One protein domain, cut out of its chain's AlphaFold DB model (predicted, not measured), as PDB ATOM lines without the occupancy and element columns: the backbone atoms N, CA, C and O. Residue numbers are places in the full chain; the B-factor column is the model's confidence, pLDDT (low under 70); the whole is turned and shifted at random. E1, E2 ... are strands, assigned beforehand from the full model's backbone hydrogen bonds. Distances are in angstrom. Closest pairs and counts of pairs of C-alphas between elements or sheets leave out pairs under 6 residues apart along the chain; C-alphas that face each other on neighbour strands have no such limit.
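AT A GLANCE: This is residues 3 to 73 and 83 to 124 of the 131 residues of the protein "DUF1842 domain-containing protein" of Magnetospirillum sp. 64-120 (UniProt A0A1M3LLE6). Look for one seven-stranded sheet folded back on itself like a flattened, incomplete barrel: E1 and E2 form one wall, E4, E5, E6 and E7 the wall facing it, and the long, bent E3 is the hinge between them. The barrel stays open between its edge strands E1 and E7, and the turn of the E3 and E4 hairpin, round Pro 56, makes one far end of the domain. The printed part has 113 residues, with seven named strands, E1 to E7 in chain order, and no named helix; the class is all strand. The sheet's order is E1, E2, E3, E4, E5, E6, E7, all antiparallel. The whole is compact, with a radius of gyration of the C-alphas of 14.6 A and spans of 46 by 36 by 20 A.

IN THESE COORDINATES: Start at Gly 3 and go on to C-alpha 11 at (133.951, 158.960, 140.418), where E1, residues 11 to 19, begins. E2, residues 24 to 33, bends by 54 degrees at residue 27. E3, residues 39 to 54, is the longest strand by residues, measures 38.8 A and bends by 81 degrees at residue 42. E4, residues 58 to 68, measures 32.8 A from C-alpha 58 at (136.496, 182.142, 155.270). Beyond the cut come E5, residues 87 to 94, and E6, residues 99 to 106, which bends by 54 degrees at residue 103. E7, residues 115 to 123, bends by 74 degrees at residue 118 and ends at C-alpha 123, (129.377, 166.341, 147.277).

HOW THE PARTS SIT: Take the folded sheet from its edge strand E1. The hairpin E1 and E2 has N 13 and O 30 at 2.9 A. In the hairpin E2 and E3, at 134 degrees between directions, find N 29 and O 43 at 2.7 A. In the hairpin E3 and E4, N 50 and O 62 are 2.8 A apart. E4 and E5 are antiparallel neighbours at 163 degrees, with N 63 and O 91 at 2.8 A. The hairpin E5 and E6 has N 90 and O 103 at 2.8 A, and the hairpin E6 and E7 has N 102 and O 120 at 2.8 A. The runs E1 to E4 and E5 to E7 are meanders, each strand the antiparallel neighbour of the one before. Between the leaves, the closest C-alphas of E2 and E4 are those of Val 25 and Leu 65, 7.7 A apart, while E1 and E5 are apart.

THE WHOLE: The C-alphas farthest apart are those of Pro 56 and Trp 73, at 51.2 A. Residues 74 to 82 are not printed, and C-alphas 73 and 83 are 11.6 A apart across the cut. Of the links printed whole, that from E6 to E7 is short and the others are tight. The sheet is twisted. Mean pLDDT of the printed part is 90.5; residues 4 to 5 and residue 7 are under 70.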
ATOM      1  N   GLY A   3     133.858 163.805 141.917       80.69
ATOM      2  CA  GLY A   3     133.778 163.593 140.462       80.69
ATOM      3  C   GLY A   3     132.379 163.227 139.948       80.69
ATOM      4  O   GLY A   3     131.388 163.436 140.642       80.69
ATOM      5  N   GLY A   4     132.290 162.733 138.704       68.31
ATOM      6  CA  GLY A   4     131.028 162.298 138.079       68.31
ATOM      7  C   GLY A   4     130.177 163.377 137.385       68.31
ATOM      8  O   GLY A   4     128.985 163.169 137.178       68.31
ATOM      9  N   ASN A   5     130.747 164.526 137.010       66.00
ATOM     10  CA  ASN A   5     129.994 165.598 136.329       66.00
ATOM     11  C   ASN A   5     129.648 165.302 134.859       66.00
ATOM     12  O   ASN A   5     128.845 166.019 134.269       66.00
ATOM     13  N   MET A   6     130.269 164.285 134.259       70.50
ATOM     14  CA  MET A   6     130.017 163.866 132.882       70.50
ATOM     15  C   MET A   6     129.729 162.362 132.862       70.50
ATOM     16  O   MET A   6     130.397 161.620 133.590       70.50
ATOM     17  N   PRO A   7     128.776 161.889 132.040       67.81
ATOM     18  CA  PRO A   7     128.571 160.461 131.830       67.81
ATOM     19  C   PRO A   7     129.892 159.778 131.457       67.81
ATOM     20  O   PRO A   7     130.566 160.199 130.520       67.81
ATOM     21  N   GLY A   8     130.278 158.751 132.216       70.50
ATOM     22  CA  GLY A   8     131.525 158.015 131.995       70.50
ATOM     23  C   GLY A   8     132.766 158.559 132.703       70.50
ATOM     24  O   GLY A   8     133.772 157.864 132.738       70.50
ATOM     25  N   ALA A   9     132.718 159.743 133.318       79.62
ATOM     26  CA  ALA A   9     133.853 160.235 134.094       79.62
ATOM     27  C   ALA A   9     134.098 159.365 135.345       79.62
ATOM     28  O   ALA A   9     133.130 158.901 135.959       79.62
ATOM     29  N   PRO A  10     135.362 159.185 135.768       86.56
ATOM     30  CA  PRO A  10     135.675 158.544 137.036       86.56
ATOM     31  C   PRO A  10     134.989 159.252 138.208       86.56
ATOM     32  O   PRO A  10     134.955 160.486 138.274       86.56
ATOM     33  N   ALA A  11     134.491 158.472 139.159       91.00
ATOM     34  CA  ALA A  11     133.951 158.960 140.418       91.00
ATOM     35  C   ALA A  11     134.572 158.200 141.593       91.00
ATOM     36  O   ALA A  11     134.837 157.004 141.504       91.00
ATOM     37  N   VAL A  12     134.781 158.898 142.710       92.50
ATOM     38  CA  VAL A  12     135.231 158.303 143.971       92.50
ATOM     39  C   VAL A  12     134.145 158.482 145.021       92.50
ATOM     40  O   VAL A  12     133.803 159.598 145.422       92.50
ATOM     41  N   ASN A  13     133.593 157.375 145.496       94.06
ATOM     42  CA  ASN A  13     132.695 157.359 146.643       94.06
ATOM     43  C   ASN A  13     133.508 157.049 147.894       94.06
ATOM     44  O   ASN A  13     134.274 156.094 147.893       94.06
ATOM     45  N   LEU A  14     133.372 157.872 148.934       94.00
ATOM     46  CA  LEU A  14     134.138 157.767 150.175       94.00
ATOM     47  C   LEU A  14     133.185 157.731 151.364       94.00
ATOM     48  O   LEU A  14     132.268 158.551 151.450       94.00
ATOM     49  N   HIS A  15     133.461 156.824 152.292       93.88
ATOM     50  CA  HIS A  15     132.829 156.721 153.599       93.88
ATOM     51  C   HIS A  15     133.902 157.015 154.641       93.88
ATOM     52  O   HIS A  15     134.774 156.182 154.877       93.88
ATOM     53  N   LEU A  16     133.869 158.220 155.211       93.19
ATOM     54  CA  LEU A  16     134.928 158.734 156.079       93.19
ATOM     55  C   LEU A  16     134.442 158.858 157.524       93.19
ATOM     56  O   LEU A  16     133.370 159.401 157.786       93.19
ATOM     57  N   ALA A  17     135.275 158.407 158.452       94.50
ATOM     58  CA  ALA A  17     135.187 158.674 159.875       94.50
ATOM     59  C   ALA A  17     136.269 159.693 160.256       94.50
ATOM     60  O   ALA A  17     137.447 159.521 159.928       94.50
ATOM     61  N   VAL A  18     135.864 160.754 160.952       93.94
ATOM     62  CA  VAL A  18     136.751 161.844 161.371       93.94
ATOM     63  C   VAL A  18     137.012 161.729 162.868       93.94
ATOM     64  O   VAL A  18     136.083 161.752 163.672       93.94
ATOM     65  N   ASN A  19     138.285 161.633 163.245       93.75
ATOM     66  CA  ASN A  19     138.735 161.685 164.628       93.75
ATOM     67  C   ASN A  19     139.285 163.088 164.904       93.75
ATOM     68  O   ASN A  19     140.399 163.427 164.499       93.75
ATOM     69  N   THR A  20     138.477 163.913 165.573       91.81
ATOM     70  CA  THR A  20     138.799 165.327 165.774       91.81
ATOM     71  C   THR A  20     139.939 165.569 166.768       91.81
ATOM     72  O   THR A  20     140.800 166.383 166.430       91.81
ATOM     73  N   PRO A  21     140.058 164.860 167.916       92.69
ATOM     74  CA  PRO A  21     141.226 165.014 168.787       92.69
ATOM     75  C   PRO A  21     142.556 164.688 168.104       92.69
ATOM     76  O   PRO A  21     143.550 165.359 168.353       92.69
ATOM     77  N   ALA A  22     142.575 163.667 167.241       92.81
ATOM     78  CA  ALA A  22     143.790 163.221 166.557       92.81
ATOM     79  C   ALA A  22     144.004 163.871 165.177       92.81
ATOM     80  O   ALA A  22     144.960 163.519 164.491       92.81
ATOM     81  N   GLN A  23     143.103 164.763 164.743       94.88
ATOM     82  CA  GLN A  23     143.087 165.367 163.404       94.88
ATOM     83  C   GLN A  23     143.252 164.352 162.257       94.88
ATOM     84  O   GLN A  23     143.884 164.631 161.233       94.88
ATOM     85  N   SER A  24     142.683 163.158 162.426       96.38
ATOM     86  CA  SER A  24     142.828 162.052 161.482       96.38
ATOM     87  C   SER A  24     141.508 161.687 160.818       96.38
ATOM     88  O   SER A  24     140.421 161.894 161.363       96.38
ATOM     89  N   VAL A  25     141.613 161.156 159.604       96.00
ATOM     90  CA  VAL A  25     140.486 160.702 158.793       96.00
ATOM     91  C   VAL A  25     140.790 159.295 158.317       96.00
ATOM     92  O   VAL A  25     141.869 159.038 157.791       96.00
ATOM     93  N   ASN A  26     139.846 158.380 158.501       96.62
ATOM     94  CA  ASN A  26     139.961 157.002 158.034       96.62
ATOM     95  C   ASN A  26     138.657 156.576 157.379       96.62
ATOM     96  O   ASN A  26     137.605 157.148 157.661       96.62
ATOM     97  N   GLY A  27     138.699 155.571 156.519       95.25
ATOM     98  CA  GLY A  27     137.496 155.131 155.844       95.25
ATOM     99  C   GLY A  27     137.725 154.094 154.768       95.25
ATOM    100  O   GLY A  27     138.805 153.522 154.628       95.25
ATOM    101  N   ALA A  28     136.685 153.904 153.974       95.25
ATOM    102  CA  ALA A  28     136.717 153.084 152.778       95.25
ATOM    103  C   ALA A  28     136.166 153.878 151.597       95.25
ATOM    104  O   ALA A  28     135.414 154.844 151.759       95.25
ATOM    105  N   GLY A  29     136.544 153.462 150.400       93.62
ATOM    106  CA  GLY A  29     136.126 154.097 149.175       93.62
ATOM    107  C   GLY A  29     136.053 153.142 148.002       93.62
ATOM    108  O   GLY A  29     136.615 152.047 148.020       93.62
ATOM    109  N   MET A  30     135.353 153.604 146.975       94.06
ATOM    110  CA  MET A  30     135.186 152.898 145.718       94.06
ATOM    111  C   MET A  30     135.387 153.863 144.557       94.06
ATOM    112  O   MET A  30     134.782 154.937 144.524       94.06
ATOM    113  N   ILE A  31     136.246 153.474 143.621       92.31
ATOM    114  CA  ILE A  31     136.578 154.224 142.414       92.31
ATOM    115  C   ILE A  31     135.856 153.550 141.255       92.31
ATOM    116  O   ILE A  31     136.077 152.366 140.995       92.31
ATOM    117  N   THR A  32     134.981 154.286 140.576       91.50
ATOM    118  CA  THR A  32     134.139 153.740 139.511       91.50
ATOM    119  C   THR A  32     134.239 154.544 138.226       91.50
ATOM    120  O   THR A  32     134.372 155.765 138.252       91.50
ATOM    121  N   GLN A  33     134.149 153.856 137.089       86.81
ATOM    122  CA  GLN A  33     134.029 154.458 135.761       86.81
ATOM    123  C   GLN A  33     133.121 153.573 134.905       86.81
ATOM    124  O   GLN A  33     133.353 152.370 134.804       86.81
ATOM    125  N   ALA A  34     132.090 154.163 134.295       79.62
ATOM    126  CA  ALA A  34     131.116 153.412 133.498       79.62
ATOM    127  C   ALA A  34     131.553 153.200 132.036       79.62
ATOM    128  O   ALA A  34     131.107 152.254 131.394       79.62
ATOM    129  N   THR A  35     132.399 154.079 131.490       77.69
ATOM    130  CA  THR A  35     132.866 153.999 130.097       77.69
ATOM    131  C   THR A  35     134.176 153.234 129.978       77.69
ATOM    132  O   THR A  35     134.953 153.191 130.924       77.69
ATOM    133  N   ASN A  36     134.432 152.657 128.803       73.12
ATOM    134  CA  ASN A  36     135.597 151.818 128.524       73.12
ATOM    135  C   ASN A  36     136.946 152.566 128.715       73.12
ATOM    136  O   ASN A  36     137.104 153.633 128.118       73.12
ATOM    137  N   PRO A  37     137.922 152.010 129.464       77.31
ATOM    138  CA  PRO A  37     137.827 150.768 130.232       77.31
ATOM    139  C   PRO A  37     136.970 150.944 131.495       77.31
ATOM    140  O   PRO A  37     137.180 151.908 132.235       77.31
ATOM    141  N   PRO A  38     136.005 150.040 131.756       83.00
ATOM    142  CA  PRO A  38     135.237 150.091 132.990       83.00
ATOM    143  C   PRO A  38     136.176 149.925 134.188       83.00
ATOM    144  O   PRO A  38     137.110 149.124 134.153       83.00
ATOM    145  N   LEU A  39     135.916 150.683 135.250       87.62
ATOM    146  CA  LEU A  39     136.738 150.702 136.458       87.62
ATOM    147  C   LEU A  39     135.875 150.412 137.678       87.62
ATOM    148  O   LEU A  39     134.792 150.987 137.819       87.62
ATOM    149  N   HIS A  40     136.378 149.556 138.564       90.38
ATOM    150  CA  HIS A  40     135.739 149.232 139.833       90.38
ATOM    151  C   HIS A  40     136.796 148.807 140.862       90.38
ATOM    152  O   HIS A  40     137.105 147.626 141.003       90.38
ATOM    153  N   GLU A  41     137.354 149.779 141.582       91.06
ATOM    154  CA  GLU A  41     138.438 149.553 142.546       91.06
ATOM    155  C   GLU A  41     138.004 149.912 143.963       91.06
ATOM    156  O   GLU A  41     137.507 151.013 144.211       91.06
ATOM    157  N   SER A  42     138.242 149.004 144.907       94.00
ATOM    158  CA  SER A  42     138.027 149.250 146.336       94.00
ATOM    159  C   SER A  42     139.300 149.779 146.988       94.00
ATOM    160  O   SER A  42     140.413 149.371 146.651       94.00
ATOM    161  N   THR A  43     139.158 150.674 147.961       95.19
ATOM    162  CA  THR A  43     140.299 151.255 148.671       95.19
ATOM    163  C   THR A  43     139.964 151.547 150.129       95.19
ATOM    164  O   THR A  43     138.903 152.081 150.436       95.19
ATOM    165  N   ASN A  44     140.863 151.196 151.042       95.94
ATOM    166  CA  ASN A  44     140.833 151.640 152.429       95.94
ATOM    167  C   ASN A  44     141.690 152.896 152.530       95.94
ATOM    168  O   ASN A  44     142.872 152.857 152.191       95.94
ATOM    169  N   VAL A  45     141.092 153.994 152.981       96.81
ATOM    170  CA  VAL A  45     141.734 155.306 153.022       96.81
ATOM    171  C   VAL A  45     142.085 155.702 154.442       96.81
ATOM    172  O   VAL A  45     141.312 155.489 155.378       96.81
ATOM    173  N   SER A  46     143.237 156.335 154.593       97.25
ATOM    174  CA  SER A  46     143.662 156.964 155.834       97.25
ATOM    175  C   SER A  46     144.409 158.257 155.543       97.25
ATOM    176  O   SER A  46     144.957 158.464 154.457       97.25
ATOM    177  N   GLY A  47     144.401 159.161 156.510       97.38
ATOM    178  CA  GLY A  47     145.104 160.421 156.398       97.38
ATOM    179  C   GLY A  47     144.717 161.403 157.487       97.38
ATOM    180  O   GLY A  47     144.323 161.027 158.594       97.38
ATOM    181  N   ASN A  48     144.859 162.680 157.172       97.62
ATOM    182  CA  ASN A  48     144.711 163.774 158.115       97.62
ATOM    183  C   ASN A  48     143.947 164.940 157.498       97.62
ATOM    184  O   ASN A  48     143.775 165.035 156.279       97.62
ATOM    185  N   TYR A  49     143.492 165.842 158.361       97.12
ATOM    186  CA  TYR A  49     142.888 167.089 157.925       97.12
ATOM    187  C   TYR A  49     143.472 168.287 158.670       97.12
ATOM    188  O   TYR A  49     143.901 168.182 159.818       97.12
ATOM    189  N   SER A  50     143.467 169.440 158.013       95.62
ATOM    190  CA  SER A  50     143.817 170.732 158.594       95.62
ATOM    191  C   SER A  50     142.693 171.733 158.347       95.62
ATOM    192  O   SER A  50     141.974 171.668 157.349       95.62
ATOM    193  N   VAL A  51     142.514 172.659 159.288       94.44
ATOM    194  CA  VAL A  51     141.516 173.728 159.191       94.44
ATOM    195  C   VAL A  51     142.246 175.033 158.918       94.44
ATOM    196  O   VAL A  51     143.135 175.419 159.674       94.44
ATOM    197  N   MET A  52     141.866 175.712 157.843       91.88
ATOM    198  CA  MET A  52     142.436 176.984 157.416       91.88
ATOM    199  C   MET A  52     141.356 178.053 157.498       91.88
ATOM    200  O   MET A  52     140.357 177.966 156.792       91.88
ATOM    201  N   THR A  53     141.551 179.065 158.339       91.06
ATOM    202  CA  THR A  53     140.618 180.191 158.464       91.06
ATOM    203  C   THR A  53     141.323 181.479 158.072       91.06
ATOM    204  O   THR A  53     142.306 181.856 158.705       91.06
ATOM    205  N   VAL A  54     140.811 182.157 157.044       86.06
ATOM    206  CA  VAL A  54     141.259 183.493 156.633       86.06
ATOM    207  C   VAL A  54     140.188 184.533 156.973       86.06
ATOM    208  O   VAL A  54     138.985 184.278 156.869       86.06
ATOM    209  N   MET A  55     140.619 185.710 157.431       85.81
ATOM    210  CA  MET A  55     139.718 186.798 157.826       85.81
ATOM    211  C   MET A  55     138.916 187.334 156.620       85.81
ATOM    212  O   MET A  55     139.438 187.340 155.507       85.81
ATOM    213  N   PRO A  56     137.671 187.814 156.813       80.69
ATOM    214  CA  PRO A  56     136.978 187.939 158.092       80.69
ATOM    215  C   PRO A  56     136.247 186.675 158.565       80.69
ATOM    216  O   PRO A  56     135.921 186.642 159.740       80.69
ATOM    217  N   ASN A  57     135.979 185.665 157.720       81.12
ATOM    218  CA  ASN A  57     135.266 184.427 158.113       81.12
ATOM    219  C   ASN A  57     135.291 183.328 157.026       81.12
ATOM    220  O   ASN A  57     134.302 182.627 156.814       81.12
ATOM    221  N   ASN A  58     136.395 183.175 156.297       86.75
ATOM    222  CA  ASN A  58     136.496 182.142 155.270       86.75
ATOM    223  C   ASN A  58     137.281 180.931 155.800       86.75
ATOM    224  O   ASN A  58     138.508 180.967 155.894       86.75
ATOM    225  N   THR A  59     136.555 179.881 156.192       92.75
ATOM    226  CA  THR A  59     137.123 178.633 156.718       92.75
ATOM    227  C   THR A  59     137.010 177.509 155.696       92.75
ATOM    228  O   THR A  59     135.906 177.141 155.288       92.75
ATOM    229  N   HIS A  60     138.148 176.898 155.384       94.25
ATOM    230  CA  HIS A  60     138.259 175.699 154.567       94.25
ATOM    231  C   HIS A  60     138.905 174.561 155.352       94.25
ATOM    232  O   HIS A  60     139.706 174.780 156.263       94.25
ATOM    233  N   ILE A  61     138.554 173.333 154.988       96.12
ATOM    234  CA  ILE A  61     139.124 172.122 155.571       96.12
ATOM    235  C   ILE A  61     139.884 171.401 154.473       96.12
ATOM    236  O   ILE A  61     139.283 170.921 153.515       96.12
ATOM    237  N   GLN A  62     141.202 171.316 154.601       96.75
ATOM    238  CA  GLN A  62     142.005 170.511 153.699       96.75
ATOM    239  C   GLN A  62     142.096 169.092 154.255       96.75
ATOM    240  O   GLN A  62     142.528 168.898 155.387       96.75
ATOM    241  N   VAL A  63     141.724 168.099 153.458       97.12
ATOM    242  CA  VAL A  63     141.839 166.677 153.783       97.12
ATOM    243  C   VAL A  63     142.842 166.050 152.829       97.12
ATOM    244  O   VAL A  63     142.730 166.228 151.617       97.12
ATOM    245  N   ARG A  64     143.813 165.306 153.357       97.88
ATOM    246  CA  ARG A  64     144.742 164.498 152.562       97.88
ATOM    247  C   ARG A  64     144.507 163.032 152.888       97.88
ATOM    248  O   ARG A  64     144.493 162.671 154.060       97.88
ATOM    249  N   LEU A  65     144.316 162.211 151.862       97.94
ATOM    250  CA  LEU A  65     144.030 160.785 151.986       97.94
ATOM    251  C   LEU A  65     144.973 159.983 151.098       97.94
ATOM    252  O   LEU A  65     145.143 160.296 149.921       97.94
ATOM    253  N   THR A  66     145.501 158.896 151.644       97.88
ATOM    254  CA  THR A  66     146.138 157.827 150.877       97.88
ATOM    255  C   THR A  66     145.292 156.572 151.020       97.88
ATOM    256  O   THR A  66     144.848 156.236 152.117       97.88
ATOM    257  N   GLY A  67     145.043 155.892 149.907       96.06
ATOM    258  CA  GLY A  67     144.247 154.678 149.854       96.06
ATOM    259  C   GLY A  67     145.055 153.458 149.442       96.06
ATOM    260  O   GLY A  67     145.925 153.545 148.574       96.06
ATOM    261  N   TYR A  68     144.739 152.316 150.043       94.62
ATOM    262  CA  TYR A  68     145.335 151.017 149.742       94.62
ATOM    263  C   TYR A  68     144.243 150.006 149.396       94.62
ATOM    264  O   TYR A  68     143.179 150.030 150.020       94.62
ATOM    265  N   PRO A  69     144.471 149.093 148.436       92.06
ATOM    266  CA  PRO A  69     143.494 148.057 148.141       92.06
ATOM    267  C   PRO A  69     143.277 147.169 149.379       92.06
ATOM    268  O   PRO A  69     144.226 146.922 150.129       92.06
ATOM    269  N   PRO A  70     142.045 146.695 149.630       87.88
ATOM    270  CA  PRO A  70     141.780 145.779 150.731       87.88
ATOM    271  C   PRO A  70     142.553 144.472 150.530       87.88
ATOM    272  O   PRO A  70     142.551 143.896 149.443       87.88
ATOM    273  N   VAL A  71     143.205 143.998 151.592       81.50
ATOM    274  CA  VAL A  71     144.037 142.790 151.560       81.50
ATOM    275  C   VAL A  71     143.436 141.753 152.491       81.50
ATOM    276  O   VAL A  71     143.225 142.032 153.670       81.50
ATOM    277  N   ASN A  72     143.185 140.554 151.968       79.44
ATOM    278  CA  ASN A  72     142.790 139.407 152.772       79.44
ATOM    279  C   ASN A  72     143.983 138.455 152.899       79.44
ATOM    280  O   ASN A  72     144.312 137.733 151.957       79.44
ATOM    281  N   TRP A  73     144.663 138.498 154.044       77.44
ATOM    282  CA  TRP A  73     145.806 137.632 154.307       77.44
ATOM    283  C   TRP A  73     145.334 136.227 154.702       77.44
ATOM    284  O   TRP A  73     144.460 136.102 155.562       77.44
ATOM    285  N   ILE A  83     152.091 146.234 149.774       86.44
ATOM    286  CA  ILE A  83     150.913 146.538 148.967       86.44
ATOM    287  C   ILE A  83     150.939 148.028 148.619       86.44
ATOM    288  O   ILE A  83     150.798 148.868 149.510       86.44
ATOM    289  N   PRO A  84     151.156 148.388 147.346       90.81
ATOM    290  CA  PRO A  84     151.298 149.784 146.968       90.81
ATOM    291  C   PRO A  84     149.928 150.498 146.934       90.81
ATOM    292  O   PRO A  84     148.914 149.904 146.566       90.81
ATOM    293  N   ALA A  85     149.900 151.789 147.276       94.12
ATOM    294  CA  ALA A  85     148.683 152.612 147.351       94.12
ATOM    295  C   ALA A  85     147.933 152.681 146.011       94.12
ATOM    296  O   ALA A  85     148.569 152.788 144.971       94.12
ATOM    297  N   ASN A  86     146.603 152.647 145.992       94.94
ATOM    298  CA  ASN A  86     145.794 152.746 144.766       94.94
ATOM    299  C   ASN A  86     145.038 154.076 144.620       94.94
ATOM    300  O   ASN A  86     144.449 154.321 143.568       94.94
ATOM    301  N   LEU A  87     145.088 154.937 145.640       96.38
ATOM    302  CA  LEU A  87     144.491 156.271 145.642       96.38
ATOM    303  C   LEU A  87     145.405 157.249 146.392       96.38
ATOM    304  O   LEU A  87     145.927 156.926 147.457       96.38
ATOM    305  N   ASP A  88     145.553 158.457 145.867       97.44
ATOM    306  CA  ASP A  88     146.132 159.602 146.574       97.44
ATOM    307  C   ASP A  88     145.275 160.828 146.262       97.44
ATOM    308  O   ASP A  88     144.972 161.102 145.098       97.44
ATOM    309  N   MET A  89     144.797 161.508 147.299       97.25
ATOM    310  CA  MET A  89     143.756 162.520 147.177       97.25
ATOM    311  C   MET A  89     143.986 163.682 148.136       97.25
ATOM    312  O   MET A  89     144.278 163.507 149.319       97.25
ATOM    313  N   ILE A  90     143.752 164.887 147.624       97.50
ATOM    314  CA  ILE A  90     143.655 166.118 148.397       97.50
ATOM    315  C   ILE A  90     142.290 166.733 148.113       97.50
ATOM    316  O   ILE A  90     141.951 166.991 146.961       97.50
ATOM    317  N   MET A  91     141.513 166.990 149.159       96.12
ATOM    318  CA  MET A  91     140.232 167.689 149.071       96.12
ATOM    319  C   MET A  91     140.302 168.982 149.864       96.12
ATOM    320  O   MET A  91     140.853 169.006 150.961       96.12
ATOM    321  N   VAL A  92     139.715 170.044 149.330       96.50
ATOM    322  CA  VAL A  92     139.470 171.291 150.051       96.50
ATOM    323  C   VAL A  92     137.966 171.428 150.198       96.50
ATOM    324  O   VAL A  92     137.252 171.624 149.219       96.50
ATOM    325  N   LEU A  93     137.491 171.279 151.429       95.38
ATOM    326  CA  LEU A  93     136.081 171.260 151.778       95.38
ATOM    327  C   LEU A  93     135.640 172.587 152.394       95.38
ATOM    328  O   LEU A  93     136.426 173.326 152.998       95.38
ATOM    329  N   THR A  94     134.350 172.861 152.278       94.81
ATOM    330  CA  THR A  94     133.653 173.881 153.059       94.81
ATOM    331  C   THR A  94     133.622 173.499 154.540       94.81
ATOM    332  O   THR A  94     133.695 172.324 154.897       94.81
ATOM    333  N   LYS A  95     133.480 174.495 155.427       92.19
ATOM    334  CA  LYS A  95     133.438 174.323 156.897       92.19
ATOM    335  C   LYS A  95     132.445 173.256 157.390       92.19
ATOM    336  O   LYS A  95     132.644 172.678 158.454       92.19
ATOM    337  N   ASP A  96     131.369 173.018 156.649       92.38
ATOM    338  CA  ASP A  96     130.321 172.049 156.975       92.38
ATOM    339  C   ASP A  96     130.605 170.621 156.473       92.38
ATOM    340  O   ASP A  96     129.780 169.740 156.697       92.38
ATOM    341  N   TRP A  97     131.758 170.385 155.832       91.44
ATOM    342  CA  TRP A  97     132.176 169.109 155.233       91.44
ATOM    343  C   TRP A  97     131.296 168.615 154.072       91.44
ATOM    344  O   TRP A  97     131.449 167.475 153.630       91.44
ATOM    345  N   LYS A  98     130.368 169.434 153.564       92.31
ATOM    346  CA  LYS A  98     129.339 168.958 152.621       92.31
ATOM    347  C   LYS A  98     129.724 169.073 151.154       92.31
ATOM    348  O   LYS A  98     129.153 168.366 150.320       92.31
ATOM    349  N   GLY A  99     130.678 169.938 150.832       93.44
ATOM    350  CA  GLY A  99     131.135 170.136 149.466       93.44
ATOM    351  C   GLY A  99     132.513 170.769 149.391       93.44
ATOM    352  O   GLY A  99     133.150 171.023 150.410       93.44
ATOM    353  N   GLY A 100     132.977 170.987 148.167       94.06
ATOM    354  CA  GLY A 100     134.299 171.531 147.886       94.06
ATOM    355  C   GLY A 100     134.849 170.993 146.576       94.06
ATOM    356  O   GLY A 100     134.090 170.514 145.734       94.06
ATOM    357  N   ASP A 101     136.168 171.009 146.450       95.69
ATOM    358  CA  ASP A 101     136.886 170.518 145.278       95.69
ATOM    359  C   ASP A 101     138.002 169.568 145.696       95.69
ATOM    360  O   ASP A 101     138.570 169.662 146.787       95.69
ATOM    361  N   ALA A 102     138.315 168.629 144.815       96.31
ATOM    362  CA  ALA A 102     139.311 167.605 145.044       96.31
ATOM    363  C   ALA A 102     140.243 167.456 143.856       96.31
ATOM    364  O   ALA A 102     139.834 167.524 142.699       96.31
ATOM    365  N   GLN A 103     141.488 167.140 144.173       95.88
ATOM    366  CA  GLN A 103     142.466 166.623 143.237       95.88
ATOM    367  C   GLN A 103     142.800 165.217 143.688       95.88
ATOM    368  O   GLN A 103     143.011 164.972 144.879       95.88
ATOM    369  N   TYR A 104     142.826 164.277 142.760       95.62
ATOM    370  CA  TYR A 104     143.170 162.912 143.105       95.62
ATOM    371  C   TYR A 104     143.829 162.205 141.946       95.62
ATOM    372  O   TYR A 104     143.656 162.552 140.780       95.62
ATOM    373  N   GLN A 105     144.579 161.181 142.292       95.31
ATOM    374  CA  GLN A 105     145.111 160.228 141.354       95.31
ATOM    375  C   GLN A 105     144.771 158.828 141.831       95.31
ATOM    376  O   GLN A 105     144.699 158.568 143.031       95.31
ATOM    377  N   TYR A 106     144.536 157.937 140.882       94.38
ATOM    378  CA  TYR A 106     144.244 156.537 141.152       94.38
ATOM    379  C   TYR A 106     144.889 155.643 140.102       94.38
ATOM    380  O   TYR A 106     145.334 156.120 139.059       94.38
ATOM    381  N   ARG A 107     144.907 154.337 140.355       91.75
ATOM    382  CA  ARG A 107     145.356 153.335 139.382       91.75
ATOM    383  C   ARG A 107     144.535 152.056 139.486       91.75
ATOM    384  O   ARG A 107     144.151 151.653 140.580       91.75
ATOM    385  N   SER A 108     144.292 151.429 138.341       85.12
ATOM    386  CA  SER A 108     143.433 150.248 138.161       85.12
ATOM    387  C   SER A 108     144.183 148.919 138.330       85.12
ATOM    388  O   SER A 108     143.969 147.966 137.585       85.12
ATOM    389  N   GLY A 109     145.187 148.895 139.206       82.56
ATOM    390  CA  GLY A 109     146.062 147.742 139.389       82.56
ATOM    391  C   GLY A 109     147.391 148.105 140.045       82.56
ATOM    392  O   GLY A 109     147.814 149.261 140.057       82.56
ATOM    393  N   LEU A 110     148.078 147.097 140.587       78.19
ATOM    394  CA  LEU A 110     149.325 147.288 141.340       78.19
ATOM    395  C   LEU A 110     150.486 147.818 140.486       78.19
ATOM    396  O   LEU A 110     151.387 148.461 141.022       78.19
ATOM    397  N   THR A 111     150.453 147.557 139.179       82.12
ATOM    398  CA  THR A 111     151.468 147.961 138.192       82.12
ATOM    399  C   THR A 111     150.934 148.954 137.160       82.12
ATOM    400  O   THR A 111     151.669 149.328 136.254       82.12
ATOM    401  N   ALA A 112     149.666 149.361 137.273       87.56
ATOM    402  CA  ALA A 112     149.052 150.299 136.344       87.56
ATOM    403  C   ALA A 112     149.552 151.729 136.589       87.56
ATOM    404  O   ALA A 112     149.862 152.111 137.726       87.56
ATOM    405  N   ASP A 113     149.579 152.520 135.518       92.06
ATOM    406  CA  ASP A 113     149.915 153.936 135.586       92.06
ATOM    407  C   ASP A 113     148.872 154.729 136.382       92.06
ATOM    408  O   ASP A 113     147.680 154.405 136.425       92.06
ATOM    409  N   TRP A 114     149.332 155.809 137.012       94.00
ATOM    410  CA  TRP A 114     148.463 156.730 137.733       94.00
ATOM    411  C   TRP A 114     147.668 157.601 136.763       94.00
ATOM    412  O   TRP A 114     148.230 158.377 135.991       94.00
ATOM    413  N   THR A 115     146.347 157.547 136.880       93.06
ATOM    414  CA  THR A 115     145.435 158.493 136.237       93.06
ATOM    415  C   THR A 115     145.202 159.668 137.174       93.06
ATOM    416  O   THR A 115     144.797 159.470 138.318       93.06
ATOM    417  N   LYS A 116     145.461 160.891 136.701       93.88
ATOM    418  CA  LYS A 116     145.352 162.122 137.496       93.88
ATOM    419  C   LYS A 116     144.106 162.912 137.125       93.88
ATOM    420  O   LYS A 116     143.865 163.183 135.953       93.88
ATOM    421  N   ILE A 117     143.381 163.354 138.141       92.81
ATOM    422  CA  ILE A 117     142.221 164.229 138.038       92.81
ATOM    423  C   ILE A 117     142.558 165.530 138.762       92.81
ATOM    424  O   ILE A 117     142.701 165.568 139.984       92.81
ATOM    425  N   ALA A 118     142.731 166.594 137.977       90.81
ATOM    426  CA  ALA A 118     143.225 167.883 138.459       90.81
ATOM    427  C   ALA A 118     142.180 168.690 139.239       90.81
ATOM    428  O   ALA A 118     142.548 169.535 140.048       90.81
ATOM    429  N   SER A 119     140.894 168.464 138.976       90.38
ATOM    430  CA  SER A 119     139.807 169.056 139.746       90.38
ATOM    431  C   SER A 119     138.523 168.257 139.559       90.38
ATOM    432  O   SER A 119     138.154 167.904 138.438       90.38
ATOM    433  N   ALA A 120     137.852 167.970 140.665       92.19
ATOM    434  CA  ALA A 120     136.571 167.294 140.708       92.19
ATOM    435  C   ALA A 120     135.758 167.815 141.897       92.19
ATOM    436  O   ALA A 120     136.297 167.887 143.004       92.19
ATOM    437  N   PRO A 121     134.461 168.123 141.721       94.00
ATOM    438  CA  PRO A 121     133.660 168.601 142.833       94.00
ATOM    439  C   PRO A 121     133.434 167.487 143.849       94.00
ATOM    440  O   PRO A 121     133.242 166.318 143.494       94.00
ATOM    441  N   VAL A 122     133.380 167.882 145.113       94.12
ATOM    442  CA  VAL A 122     132.986 167.041 146.236       94.12
ATOM    443  C   VAL A 122     131.536 167.334 146.587       94.12
ATOM    444  O   VAL A 122     131.124 168.488 146.696       94.12
ATOM    445  N   LYS A 123     130.754 166.275 146.785       92.69
ATOM    446  CA  LYS A 123     129.377 166.341 147.277       92.69
ATOM    447  C   LYS A 123     129.158 165.270 148.336       92.69
ATOM    448  O   LYS A 123     129.493 164.097 148.121       92.69
ATOM    449  N   GLN A 124     128.575 165.650 149.467       89.44
ATOM    450  CA  GLN A 124     128.041 164.684 150.417       89.44
ATOM    451  C   GLN A 124     126.859 163.953 149.774       89.44
ATOM    452  O   GLN A 124     125.955 164.573 149.220       89.44
TER     453      GLN A 124